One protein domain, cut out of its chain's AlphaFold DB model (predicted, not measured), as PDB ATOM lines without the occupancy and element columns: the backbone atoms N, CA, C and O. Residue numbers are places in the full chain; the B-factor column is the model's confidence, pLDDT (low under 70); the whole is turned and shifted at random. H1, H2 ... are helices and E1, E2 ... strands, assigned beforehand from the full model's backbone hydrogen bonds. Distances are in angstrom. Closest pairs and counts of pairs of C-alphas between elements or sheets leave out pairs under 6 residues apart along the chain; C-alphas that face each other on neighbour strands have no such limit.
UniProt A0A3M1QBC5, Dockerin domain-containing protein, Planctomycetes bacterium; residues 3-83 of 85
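This is residues 3 to 83 of the 85 residues of the protein "Dockerin domain-containing protein" of Planctomycetes bacterium (UniProt A0A3M1QBC5). A two-stranded hairpin, E1 and E2, forms an arm at one end, its tip at residues 14 to 19 sticking out; at the other end is a head of two side-by-side helices, H1 and H2, with the looping stretch of residues 49 to 72. Residues 25 to 39 join arm to head. The printed part has 81 residues with two named strands, then two named helices, in the order E1, E2, H1, H2; the two-stranded sheet is antiparallel. The class is mixed, helices and strands, with 33 residues in named elements, under half. The whole is loose, with a radius of gyration of the C-alphas of 16.0 A, and elongated, spanning 46 by 29 by 18 A.

E1, residues 9 to 15, begins at C-alpha 9 (12.258, -23.863, -31.182) and is 17.9 A long. E2, residues 18 to 24, measures 18.8 A. H1, residues 40 to 48, measures 12.1 A. H2, residues 73 to 82, measures 14.4 A and ends at C-alpha 82 (-5.501, -16.555, -39.129).

E1 and E2 form a hairpin, antiparallel at 150 degrees, with N 9 and O 24 at 2.9 A and N 20 and O 13 at 2.8 A, within hydrogen-bond range. H1 and H2, a helical hairpin, touch; their closest C-alphas, of Leu 43 and Leu 79, are 7.3 A apart. They run opposite ways at a shallow tilt of 6 degrees. In H1 and H2 every O i to N i+4 pair is within hydrogen-bond range. Residues 52 to 53 pair with residues 70 to 71, antiparallel. E1 is apart from H1 and H2, and E2 from H2.

The C-alphas farthest apart, of Gly 17 and Leu 73, are 47.1 A apart. The printed part has no cut. The links E2 to H1, 15 residues, and H1 to H2, 24 residues, are long; E1 to E2 is tight. Mean pLDDT of the printed part is 95.1, and no printed residue is under 70.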
ATOM      1  N   VAL A   3      14.897 -19.876 -29.758       90.25
ATOM      2  CA  VAL A   3      13.968 -19.683 -30.886       90.25
ATOM      3  C   VAL A   3      14.739 -19.055 -32.045       90.25
ATOM      4  O   VAL A   3      15.431 -18.062 -31.848       90.25
ATOM      5  N   ASN A   4      14.669 -19.651 -33.238       88.31
ATOM      6  CA  ASN A   4      15.364 -19.126 -34.417       88.31
ATOM      7  C   ASN A   4      14.572 -17.999 -35.113       88.31
ATOM      8  O   ASN A   4      13.416 -17.743 -34.780       88.31
ATOM      9  N   ASP A   5      15.167 -17.373 -36.133       89.75
ATOM     10  CA  ASP A   5      14.546 -16.275 -36.899       89.75
ATOM     11  C   ASP A   5      13.257 -16.675 -37.648       89.75
ATOM     12  O   ASP A   5      12.531 -15.818 -38.137       89.75
ATOM     13  N   SER A   6      12.960 -17.975 -37.735       84.50
ATOM     14  CA  SER A   6      11.717 -18.519 -38.297       84.50
ATOM     15  C   SER A   6      10.680 -18.868 -37.219       84.50
ATOM     16  O   SER A   6       9.755 -19.622 -37.495       84.50
ATOM     17  N   GLY A   7      10.863 -18.418 -35.970       85.12
ATOM     18  CA  GLY A   7       9.945 -18.694 -34.858       85.12
ATOM     19  C   GLY A   7       9.966 -20.141 -34.351       85.12
ATOM     20  O   GLY A   7       9.160 -20.509 -33.497       85.12
ATOM     21  N   ARG A   8      10.887 -20.983 -34.836       89.44
ATOM     22  CA  ARG A   8      10.968 -22.402 -34.462       89.44
ATOM     23  C   ARG A   8      11.842 -22.591 -33.233       89.44
ATOM     24  O   ARG A   8      12.908 -21.984 -33.120       89.44
ATOM     25  N   ILE A   9      11.442 -23.495 -32.343       91.12
ATOM     26  CA  ILE A   9      12.258 -23.863 -31.182       91.12
ATOM     27  C   ILE A   9      13.368 -24.799 -31.660       91.12
ATOM     28  O   ILE A   9      13.105 -25.893 -32.164       91.12
ATOM     29  N   VAL A  10      14.616 -24.388 -31.461       93.88
ATOM     30  CA  VAL A  10      15.812 -25.183 -31.739       93.88
ATOM     31  C   VAL A  10      16.428 -25.696 -30.442       93.88
ATOM     32  O   VAL A  10      16.514 -25.010 -29.414       93.88
ATOM     33  N   GLY A  11      16.900 -26.934 -30.478       94.06
ATOM     34  CA  GLY A  11      17.583 -27.519 -29.339       94.06
ATOM     35  C   GLY A  11      18.331 -28.787 -29.684       94.06
ATOM     36  O   GLY A  11      18.406 -29.213 -30.834       94.06
ATOM     37  N   TYR A  12      18.903 -29.390 -28.651       95.25
ATOM     38  CA  TYR A  12      19.481 -30.717 -28.730       95.25
ATOM     39  C   TYR A  12      19.028 -31.555 -27.535       95.25
ATOM     40  O   TYR A  12      18.774 -31.030 -26.452       95.25
ATOM     41  N   GLY A  13      18.934 -32.863 -27.738       93.62
ATOM     42  CA  GLY A  13      18.616 -33.857 -26.718       93.62
ATOM     43  C   GLY A  13      19.431 -35.128 -26.930       93.62
ATOM     44  O   GLY A  13      20.222 -35.213 -27.867       93.62
ATOM     45  N   PHE A  14      19.247 -36.124 -26.068       96.25
ATOM     46  CA  PHE A  14      19.912 -37.420 -26.194       96.25
ATOM     47  C   PHE A  14      18.885 -38.499 -26.529       96.25
ATOM     48  O   PHE A  14      17.947 -38.715 -25.768       96.25
ATOM     49  N   LEU A  15      19.085 -39.201 -27.646       94.19
ATOM     50  CA  LEU A  15      18.309 -40.383 -28.020       94.19
ATOM     51  C   LEU A  15      19.259 -41.580 -28.050       94.19
ATOM     52  O   LEU A  15      20.208 -41.598 -28.834       94.19
ATOM     53  N   ASN A  16      19.030 -42.560 -27.171       96.12
ATOM     54  CA  ASN A  16      19.905 -43.726 -26.982       96.12
ATOM     55  C   ASN A  16      21.374 -43.350 -26.693       96.12
ATOM     56  O   ASN A  16      22.299 -43.949 -27.233       96.12
ATOM     57  N   GLY A  17      21.593 -42.315 -25.874       95.75
ATOM     58  CA  GLY A  17      22.933 -41.837 -25.504       95.75
ATOM     59  C   GLY A  17      23.639 -40.984 -26.565       95.75
ATOM     60  O   GLY A  17      24.714 -40.460 -26.294       95.75
ATOM     61  N   MET A  18      23.044 -40.790 -27.748       97.00
ATOM     62  CA  MET A  18      23.599 -39.948 -28.811       97.00
ATOM     63  C   MET A  18      22.937 -38.570 -28.811       97.00
ATOM     64  O   MET A  18      21.707 -38.475 -28.836       97.00
ATOM     65  N   GLN A  19      23.745 -37.508 -28.817       97.25
ATOM     66  CA  GLN A  19      23.249 -36.139 -28.949       97.25
ATOM     67  C   GLN A  19      22.629 -35.937 -30.340       97.25
ATOM     68  O   GLN A  19      23.243 -36.265 -31.355       97.25
ATOM     69  N   ARG A  20      21.411 -35.396 -30.389       96.06
ATOM     70  CA  ARG A  20      20.672 -35.067 -31.614       96.06
ATOM     71  C   ARG A  20      20.096 -33.667 -31.522       96.06
ATOM     72  O   ARG A  20      19.657 -33.268 -30.449       96.06
ATOM     73  N   GLY A  21      20.072 -32.955 -32.644       93.88
ATOM     74  CA  GLY A  21      19.302 -31.723 -32.772       93.88
ATOM     75  C   GLY A  21      17.810 -32.023 -32.902       93.88
ATOM     76  O   GLY A  21      17.434 -33.070 -33.432       93.88
ATOM     77  N   PHE A  22      16.974 -31.107 -32.436       92.06
ATOM     78  CA  PHE A  22      15.548 -31.103 -32.728       92.06
ATOM     79  C   PHE A  22      15.102 -29.698 -33.128       92.06
ATOM     80  O   PHE A  22      15.687 -28.695 -32.709       92.06
ATOM     81  N   LEU A  23      14.055 -29.670 -33.942       91.62
ATOM     82  CA  LEU A  23      13.338 -28.480 -34.362       91.62
ATOM     83  C   LEU A  23      11.872 -28.712 -34.002       91.62
ATOM     84  O   LEU A  23      11.310 -29.723 -34.420       91.62
ATOM     85  N   LEU A  24      11.280 -27.821 -33.212       88.12
ATOM     86  CA  LEU A  24       9.834 -27.793 -33.011       88.12
ATOM     87  C   LEU A  24       9.292 -26.606 -33.793       88.12
ATOM     88  O   LEU A  24       9.631 -25.457 -33.504       88.12
ATOM     89  N   THR A  25       8.488 -26.911 -34.801       83.31
ATOM     90  CA  THR A  25       7.724 -25.915 -35.545       83.31
ATOM     91  C   THR A  25       6.420 -25.689 -34.781       83.31
ATOM     92  O   THR A  25       5.728 -26.675 -34.515       83.31
ATOM     93  N   PRO A  26       6.114 -24.453 -34.346       78.12
ATOM     94  CA  PRO A  26       4.799 -24.131 -33.807       78.12
ATOM     95  C   PRO A  26       3.722 -24.495 -34.828       78.12
ATOM     96  O   PRO A  26       3.925 -24.284 -36.019       78.12
ATOM     97  N   VAL A  27       2.612 -25.053 -34.355       79.81
ATOM     98  CA  VAL A  27       1.421 -25.239 -35.189       79.81
ATOM     99  C   VAL A  27       0.770 -23.870 -35.366       79.81
ATOM    100  O   VAL A  27       0.698 -23.106 -34.398       79.81
ATOM    101  N   VAL A  28       0.349 -23.560 -36.589       86.81
ATOM    102  CA  VAL A  28      -0.457 -22.379 -36.888       86.81
ATOM    103  C   VAL A  28      -1.911 -22.830 -36.930       86.81
ATOM    104  O   VAL A  28      -2.262 -23.737 -37.678       86.81
ATOM    105  N   ASP A  29      -2.759 -22.244 -36.089       91.50
ATOM    106  CA  ASP A  29      -4.188 -22.547 -36.135       91.50
ATOM    107  C   ASP A  29      -4.745 -22.073 -37.485       91.50
ATOM    108  O   ASP A  29      -4.551 -20.917 -37.860       91.50
ATOM    109  N   GLY A  30      -5.439 -22.947 -38.213       95.38
ATOM    110  CA  GLY A  30      -5.896 -22.662 -39.576       95.38
ATOM    111  C   GLY A  30      -5.074 -23.320 -40.688       95.38
ATOM    112  O   GLY A  30      -5.609 -23.428 -41.784       95.38
ATOM    113  N   ASP A  31      -3.854 -23.791 -40.407       96.38
ATOM    114  CA  ASP A  31      -2.966 -24.492 -41.355       96.38
ATOM    115  C   ASP A  31      -3.335 -25.989 -41.394       96.38
ATOM    116  O   ASP A  31      -2.925 -26.790 -40.546       96.38
ATOM    117  N   VAL A  32      -4.220 -26.353 -42.324       96.38
ATOM    118  CA  VAL A  32      -4.752 -27.714 -42.488       96.38
ATOM    119  C   VAL A  32      -3.753 -28.601 -43.228       96.38
ATOM    120  O   VAL A  32      -3.711 -29.815 -42.981       96.38
ATOM    121  N   ASP A  33      -3.001 -28.039 -44.178       95.50
ATOM    122  CA  ASP A  33      -2.101 -28.803 -45.044       95.50
ATOM    123  C   ASP A  33      -0.678 -28.971 -44.469       95.50
ATOM    124  O   ASP A  33       0.044 -29.911 -44.836       95.50
ATOM    125  N   GLY A  34      -0.349 -28.174 -43.453       92.50
ATOM    126  CA  GLY A  34       0.866 -28.229 -42.658       92.50
ATOM    127  C   GLY A  34       2.080 -27.609 -43.346       92.50
ATOM    128  O   GLY A  34       3.213 -27.999 -43.012       92.50
ATOM    129  N   ASP A  35       1.887 -26.731 -44.331       92.06
ATOM    130  CA  ASP A  35       2.978 -26.104 -45.078       92.06
ATOM    131  C   ASP A  35       3.570 -24.858 -44.389       92.06
ATOM    132  O   ASP A  35       4.712 -24.462 -44.683       92.06
ATOM    133  N   GLY A  36       2.893 -24.369 -43.347       90.56
ATOM    134  CA  GLY A  36       3.346 -23.303 -42.469       90.56
ATOM    135  C   GLY A  36       2.797 -21.918 -42.795       90.56
ATOM    136  O   GLY A  36       3.292 -20.966 -42.181       90.56
ATOM    137  N   ASP A  37       1.833 -21.795 -43.709       93.19
ATOM    138  CA  ASP A  37       0.985 -20.611 -43.851       93.19
ATOM    139  C   ASP A  37      -0.515 -20.959 -43.739       93.19
ATOM    140  O   ASP A  37      -0.879 -22.091 -43.433       93.19
ATOM    141  N   VAL A  38      -1.385 -19.944 -43.794       96.94
ATOM    142  CA  VAL A  38      -2.846 -20.148 -43.800       96.94
ATOM    143  C   VAL A  38      -3.426 -19.486 -45.034       96.94
ATOM    144  O   VAL A  38      -3.576 -18.257 -45.078       96.94
ATOM    145  N   ASP A  39      -3.787 -20.282 -46.034       97.69
ATOM    146  CA  ASP A  39      -4.180 -19.788 -47.344       97.69
ATOM    147  C   ASP A  39      -5.434 -20.471 -47.942       97.69
ATOM    148  O   ASP A  39      -6.304 -21.028 -47.262       97.69
ATOM    149  N   LEU A  40      -5.634 -20.300 -49.254       98.44
ATOM    150  CA  LEU A  40      -6.793 -20.858 -49.956       98.44
ATOM    151  C   LEU A  40      -6.778 -22.389 -50.031       98.44
ATOM    152  O   LEU A  40      -7.842 -22.987 -50.214       98.44
ATOM    153  N   THR A  41      -5.608 -23.006 -49.932       98.44
ATOM    154  CA  THR A  41      -5.408 -24.453 -49.894       98.44
ATOM    155  C   THR A  41      -5.986 -25.016 -48.605       98.44
ATOM    156  O   THR A  41      -6.808 -25.935 -48.676       98.44
ATOM    157  N   ASP A  42      -5.706 -24.385 -47.464       98.25
ATOM    158  CA  ASP A  42      -6.291 -24.760 -46.175       98.25
ATOM    159  C   ASP A  42      -7.800 -24.616 -46.177       98.25
ATOM    160  O   ASP A  42      -8.533 -25.529 -45.788       98.25
ATOM    161  N   LEU A  43      -8.289 -23.487 -46.697       98.44
ATOM    162  CA  LEU A  43      -9.721 -23.258 -46.820       98.44
ATOM    163  C   LEU A  43     -10.375 -24.339 -47.690       98.44
ATOM    164  O   LEU A  43     -11.434 -24.861 -47.340       98.44
ATOM    165  N   ALA A  44      -9.767 -24.693 -48.824       98.56
ATOM    166  CA  ALA A  44     -10.288 -25.739 -49.697       98.56
ATOM    167  C   ALA A  44     -10.277 -27.115 -49.015       98.56
ATOM    168  O   ALA A  44     -11.231 -27.881 -49.177       98.56
ATOM    169  N   MET A  45      -9.237 -27.422 -48.238       98.44
ATOM    170  CA  MET A  45      -9.140 -28.667 -47.482       98.44
ATOM    171  C   MET A  45     -10.181 -28.739 -46.368       98.44
ATOM    172  O   MET A  45     -10.890 -29.744 -46.297       98.44
ATOM    173  N   LEU A  46     -10.353 -27.678 -45.576       98.38
ATOM    174  CA  LEU A  46     -11.395 -27.599 -44.551       98.38
ATOM    175  C   LEU A  46     -12.782 -27.796 -45.173       98.38
ATOM    176  O   LEU A  46     -13.558 -28.636 -44.721       98.38
ATOM    177  N   LEU A  47     -13.081 -27.093 -46.269       98.31
ATOM    178  CA  LEU A  47     -14.372 -27.216 -46.951       98.31
ATOM    179  C   LEU A  47     -14.600 -28.597 -47.584       98.31
ATOM    180  O   LEU A  47     -15.748 -28.993 -47.777       98.31
ATOM    181  N   SER A  48     -13.537 -29.342 -47.902       98.31
ATOM    182  CA  SER A  48     -13.650 -30.699 -48.455       98.31
ATOM    183  C   SER A  48     -14.131 -31.741 -47.438       98.31
ATOM    184  O   SER A  48     -14.644 -32.786 -47.842       98.31
ATOM    185  N   VAL A  49     -13.993 -31.446 -46.142       98.25
ATOM    186  CA  VAL A  49     -14.368 -32.320 -45.017       98.25
ATOM    187  C   VAL A  49     -15.384 -31.664 -44.073       98.25
ATOM    188  O   VAL A  49     -15.625 -32.164 -42.978       98.25
ATOM    189  N   PHE A  50     -15.980 -30.546 -44.484       98.25
ATOM    190  CA  PHE A  50     -16.950 -29.802 -43.685       98.25
ATOM    191  C   PHE A  50     -18.176 -30.660 -43.338       98.25
ATOM    192  O   PHE A  50     -18.637 -31.439 -44.175       98.25
ATOM    193  N   ASP A  51     -18.727 -30.474 -42.135       98.19
ATOM    194  CA  ASP A  51     -19.867 -31.228 -41.584       98.19
ATOM    195  C   ASP A  51     -19.563 -32.722 -41.320       98.19
ATOM    196  O   ASP A  51     -20.470 -33.549 -41.248       98.19
ATOM    197  N   THR A  52     -18.281 -33.088 -41.176       98.69
ATOM    198  CA  THR A  52     -17.862 -34.430 -40.730       98.69
ATOM    199  C   THR A  52     -17.441 -34.419 -39.265       98.69
ATOM    200  O   THR A  52     -16.829 -33.461 -38.794       98.69
ATOM    201  N   CYS A  53     -17.726 -35.503 -38.543       98.56
ATOM    202  CA  CYS A  53     -17.330 -35.680 -37.149       98.56
ATOM    203  C   CYS A  53     -16.453 -36.918 -36.945       98.56
ATOM    204  O   CYS A  53     -16.347 -37.805 -37.797       98.56
ATOM    205  N   ALA A  54     -15.825 -37.011 -35.773       98.06
ATOM    206  CA  ALA A  54     -14.999 -38.142 -35.386       98.06
ATOM    207  C   ALA A  54     -15.765 -39.474 -35.526       98.06
ATOM    208  O   ALA A  54     -16.718 -39.758 -34.801       98.06
ATOM    209  N   GLY A  55     -15.298 -40.318 -36.451       97.31
ATOM    210  CA  GLY A  55     -15.917 -41.602 -36.792       97.31
ATOM    211  C   GLY A  55     -16.564 -41.632 -38.177       97.31
ATOM    212  O   GLY A  55     -16.759 -42.726 -38.716       97.31
ATOM    213  N   ASP A  56     -16.821 -40.474 -38.781       98.31
ATOM    214  CA  ASP A  56     -17.339 -40.391 -40.142       98.31
ATOM    215  C   ASP A  56     -16.249 -40.687 -41.183       98.31
ATOM    216  O   ASP A  56     -15.076 -40.327 -41.008       98.31
ATOM    217  N   PRO A  57     -16.602 -41.331 -42.311       97.38
ATOM    218  CA  PRO A  57     -15.687 -41.464 -43.433       97.38
ATOM    219  C   PRO A  57     -15.276 -40.086 -43.962       97.38
ATOM    220  O   PRO A  57     -16.123 -39.308 -44.390       97.38
ATOM    221  N   GLY A  58     -13.971 -39.818 -43.993       94.94
ATOM    222  CA  GLY A  58     -13.430 -38.562 -44.518       94.94
ATOM    223  C   GLY A  58     -13.187 -37.478 -43.471       94.94
ATOM    224  O   GLY A  58     -12.638 -36.446 -43.837       94.94
ATOM    225  N   PHE A  59     -13.500 -37.720 -42.193       98.25
ATOM    226  CA  PHE A  59     -13.105 -36.812 -41.116       98.25
ATOM    227  C   PHE A  59     -11.587 -36.596 -41.111       98.25
ATOM    228  O   PHE A  59     -10.810 -37.560 -41.069       98.25
ATOM    229  N   ASN A  60     -11.176 -35.329 -41.136       97.12
ATOM    230  CA  ASN A  60      -9.785 -34.926 -40.993       97.12
ATOM    231  C   ASN A  60      -9.601 -34.192 -39.655       97.12
ATOM    232  O   ASN A  60     -10.016 -33.040 -39.551       97.12
ATOM    233  N   PRO A  61      -8.930 -34.797 -38.659       96.25
ATOM    234  CA  PRO A  61      -8.691 -34.143 -37.374       96.25
ATOM    235  C   PRO A  61      -7.791 -32.904 -37.473       96.25
ATOM    236  O   PRO A  61      -7.743 -32.135 -36.526       96.25
ATOM    237  N   ALA A  62      -7.070 -32.701 -38.582       95.50
ATOM    238  CA  ALA A  62      -6.303 -31.474 -38.795       95.50
ATOM    239  C   ALA A  62      -7.184 -30.257 -39.134       95.50
ATOM    240  O   ALA A  62      -6.686 -29.143 -39.099       95.50
ATOM    241  N   ALA A  63      -8.465 -30.462 -39.465       97.25
ATOM    242  CA  ALA A  63      -9.422 -29.386 -39.731       97.25
ATOM    243  C   ALA A  63     -10.370 -29.103 -38.543       97.25
ATOM    244  O   ALA A  63     -11.201 -28.212 -38.657       97.25
ATOM    245  N   ASP A  64     -10.257 -29.858 -37.441       97.75
ATOM    246  CA  ASP A  64     -10.978 -29.657 -36.169       97.75
ATOM    247  C   ASP A  64     -10.060 -28.879 -35.214       97.75
ATOM    248  O   ASP A  64      -9.296 -29.449 -34.427       97.75
ATOM    249  N   PHE A  65     -10.048 -27.560 -35.376       96.50
ATOM    250  CA  PHE A  65      -9.150 -26.650 -34.671       96.50
ATOM    251  C   PHE A  65      -9.627 -26.336 -33.257       96.50
ATOM    252  O   PHE A  65      -8.804 -26.074 -32.376       96.50
ATOM    253  N   ASP A  66     -10.941 -26.342 -33.022       95.88
ATOM    254  CA  ASP A  66     -11.492 -26.092 -31.690       95.88
ATOM    255  C   ASP A  66     -11.552 -27.359 -30.810       95.88
ATOM    256  O   ASP A  66     -11.740 -27.267 -29.589       95.88
ATOM    257  N   GLY A  67     -11.304 -28.530 -31.406       96.25
ATOM    258  CA  GLY A  67     -11.250 -29.822 -30.732       96.25
ATOM    259  C   GLY A  67     -12.624 -30.326 -30.299       96.25
ATOM    260  O   GLY A  67     -12.715 -31.117 -29.350       96.25
ATOM    261  N   SER A  68     -13.695 -29.852 -30.937       98.06
ATOM    262  CA  SER A  68     -15.072 -30.263 -30.653       98.06
ATOM    263  C   SER A  68     -15.364 -31.699 -31.094       98.06
ATOM    264  O   SER A  68     -16.302 -32.325 -30.584       98.06
ATOM    265  N   GLY A  69     -14.543 -32.250 -31.991       98.12
ATOM    266  CA  GLY A  69     -14.744 -33.550 -32.617       98.12
ATOM    267  C   GLY A  69     -15.542 -33.484 -33.918       98.12
ATOM    268  O   GLY A  69     -15.912 -34.546 -34.427       98.12
ATOM    269  N   CYS A  70     -15.822 -32.292 -34.444       98.62
ATOM    270  CA  CYS A  70     -16.490 -32.060 -35.722       98.62
ATOM    271  C   CYS A  70     -15.792 -30.926 -36.474       98.62
ATOM    272  O   CYS A  70     -15.244 -30.044 -35.838       98.62
ATOM    273  N   VAL A  71     -15.824 -30.963 -37.811       98.62
ATOM    274  CA  VAL A  71     -15.336 -29.866 -38.660       98.62
ATOM    275  C   VAL A  71     -16.518 -28.997 -39.079       98.62
ATOM    276  O   VAL A  71     -17.287 -29.387 -39.965       98.62
ATOM    277  N   ASP A  72     -16.684 -27.833 -38.457       98.56
ATOM    278  CA  ASP A  72     -17.832 -26.956 -38.679       98.56
ATOM    279  C   ASP A  72     -17.489 -25.445 -38.659       98.56
ATOM    280  O   ASP A  72     -16.414 -25.001 -39.072       98.56
ATOM    281  N   LEU A  73     -18.475 -24.595 -38.343       98.50
ATOM    282  CA  LEU A  73     -18.333 -23.138 -38.433       98.50
ATOM    283  C   LEU A  73     -17.295 -22.558 -37.456       98.50
ATOM    284  O   LEU A  73     -16.576 -21.646 -37.876       98.50
ATOM    285  N   PRO A  74     -17.224 -23.001 -36.187       98.62
ATOM    286  CA  PRO A  74     -16.090 -22.747 -35.305       98.62
ATOM    287  C   PRO A  74     -14.718 -22.910 -35.969       98.62
ATOM    288  O   PRO A  74     -13.929 -21.965 -35.928       98.62
ATOM    289  N   ASP A  75     -14.462 -24.020 -36.660       98.50
ATOM    290  CA  ASP A  75     -13.165 -24.264 -37.306       98.50
ATOM    291  C   ASP A  75     -12.909 -23.310 -38.466       98.50
ATOM    292  O   ASP A  75     -11.831 -22.724 -38.592       98.50
ATOM    293  N   LEU A  76     -13.937 -23.067 -39.285       98.38
ATOM    294  CA  LEU A  76     -13.852 -22.066 -40.342       98.38
ATOM    295  C   LEU A  76     -13.548 -20.672 -39.768       98.38
ATOM    296  O   LEU A  76     -12.795 -19.908 -40.370       98.38
ATOM    297  N   ALA A  77     -14.119 -20.319 -38.615       98.25
ATOM    298  CA  ALA A  77     -13.847 -19.043 -37.964       98.25
ATOM    299  C   ALA A  77     -12.396 -18.950 -37.465       98.25
ATOM    300  O   ALA A  77     -11.796 -17.881 -37.591       98.25
ATOM    301  N   VAL A  78     -11.828 -20.046 -36.951       97.62
ATOM    302  CA  VAL A  78     -10.409 -20.122 -36.569       97.62
ATOM    303  C   VAL A  78      -9.507 -19.926 -37.786       97.62
ATOM    304  O   VAL A  78      -8.614 -19.079 -37.746       97.62
ATOM    305  N   LEU A  79      -9.783 -20.623 -38.890       97.88
ATOM    306  CA  LEU A  79      -9.021 -20.476 -40.131       97.88
ATOM    307  C   LEU A  79      -9.073 -19.034 -40.648       97.88
ATOM    308  O   LEU A  79      -8.045 -18.415 -40.912       97.88
ATOM    309  N   LEU A  80     -10.271 -18.451 -40.743       97.69
ATOM    310  CA  LEU A  80     -10.441 -17.086 -41.248       97.69
ATOM    311  C   LEU A  80      -9.821 -16.021 -40.332       97.69
ATOM    312  O   LEU A  80      -9.447 -14.954 -40.816       97.69
ATOM    313  N   ALA A  81      -9.708 -16.287 -39.028       97.38
ATOM    314  CA  ALA A  81      -9.032 -15.393 -38.092       97.38
ATOM    315  C   ALA A  81      -7.509 -15.352 -38.301       97.38
ATOM    316  O   ALA A  81      -6.888 -14.340 -37.975       97.38
ATOM    317  N   ASN A  82      -6.933 -16.418 -38.863       95.69
ATOM    318  CA  ASN A  82      -5.501 -16.555 -39.129       95.69
ATOM    319  C   ASN A  82      -5.148 -16.439 -40.622       95.69
ATOM    320  O   ASN A  82      -3.991 -16.593 -40.986       95.69
ATOM    321  N   PHE A  83      -6.113 -16.136 -41.493       96.06
ATOM    322  CA  PHE A  83      -5.901 -16.127 -42.941       96.06
ATOM    323  C   PHE A  83      -4.804 -15.138 -43.380       96.06
ATOM    324  O   PHE A  83      -4.885 -13.937 -43.097       96.06
TER     325      PHE A  83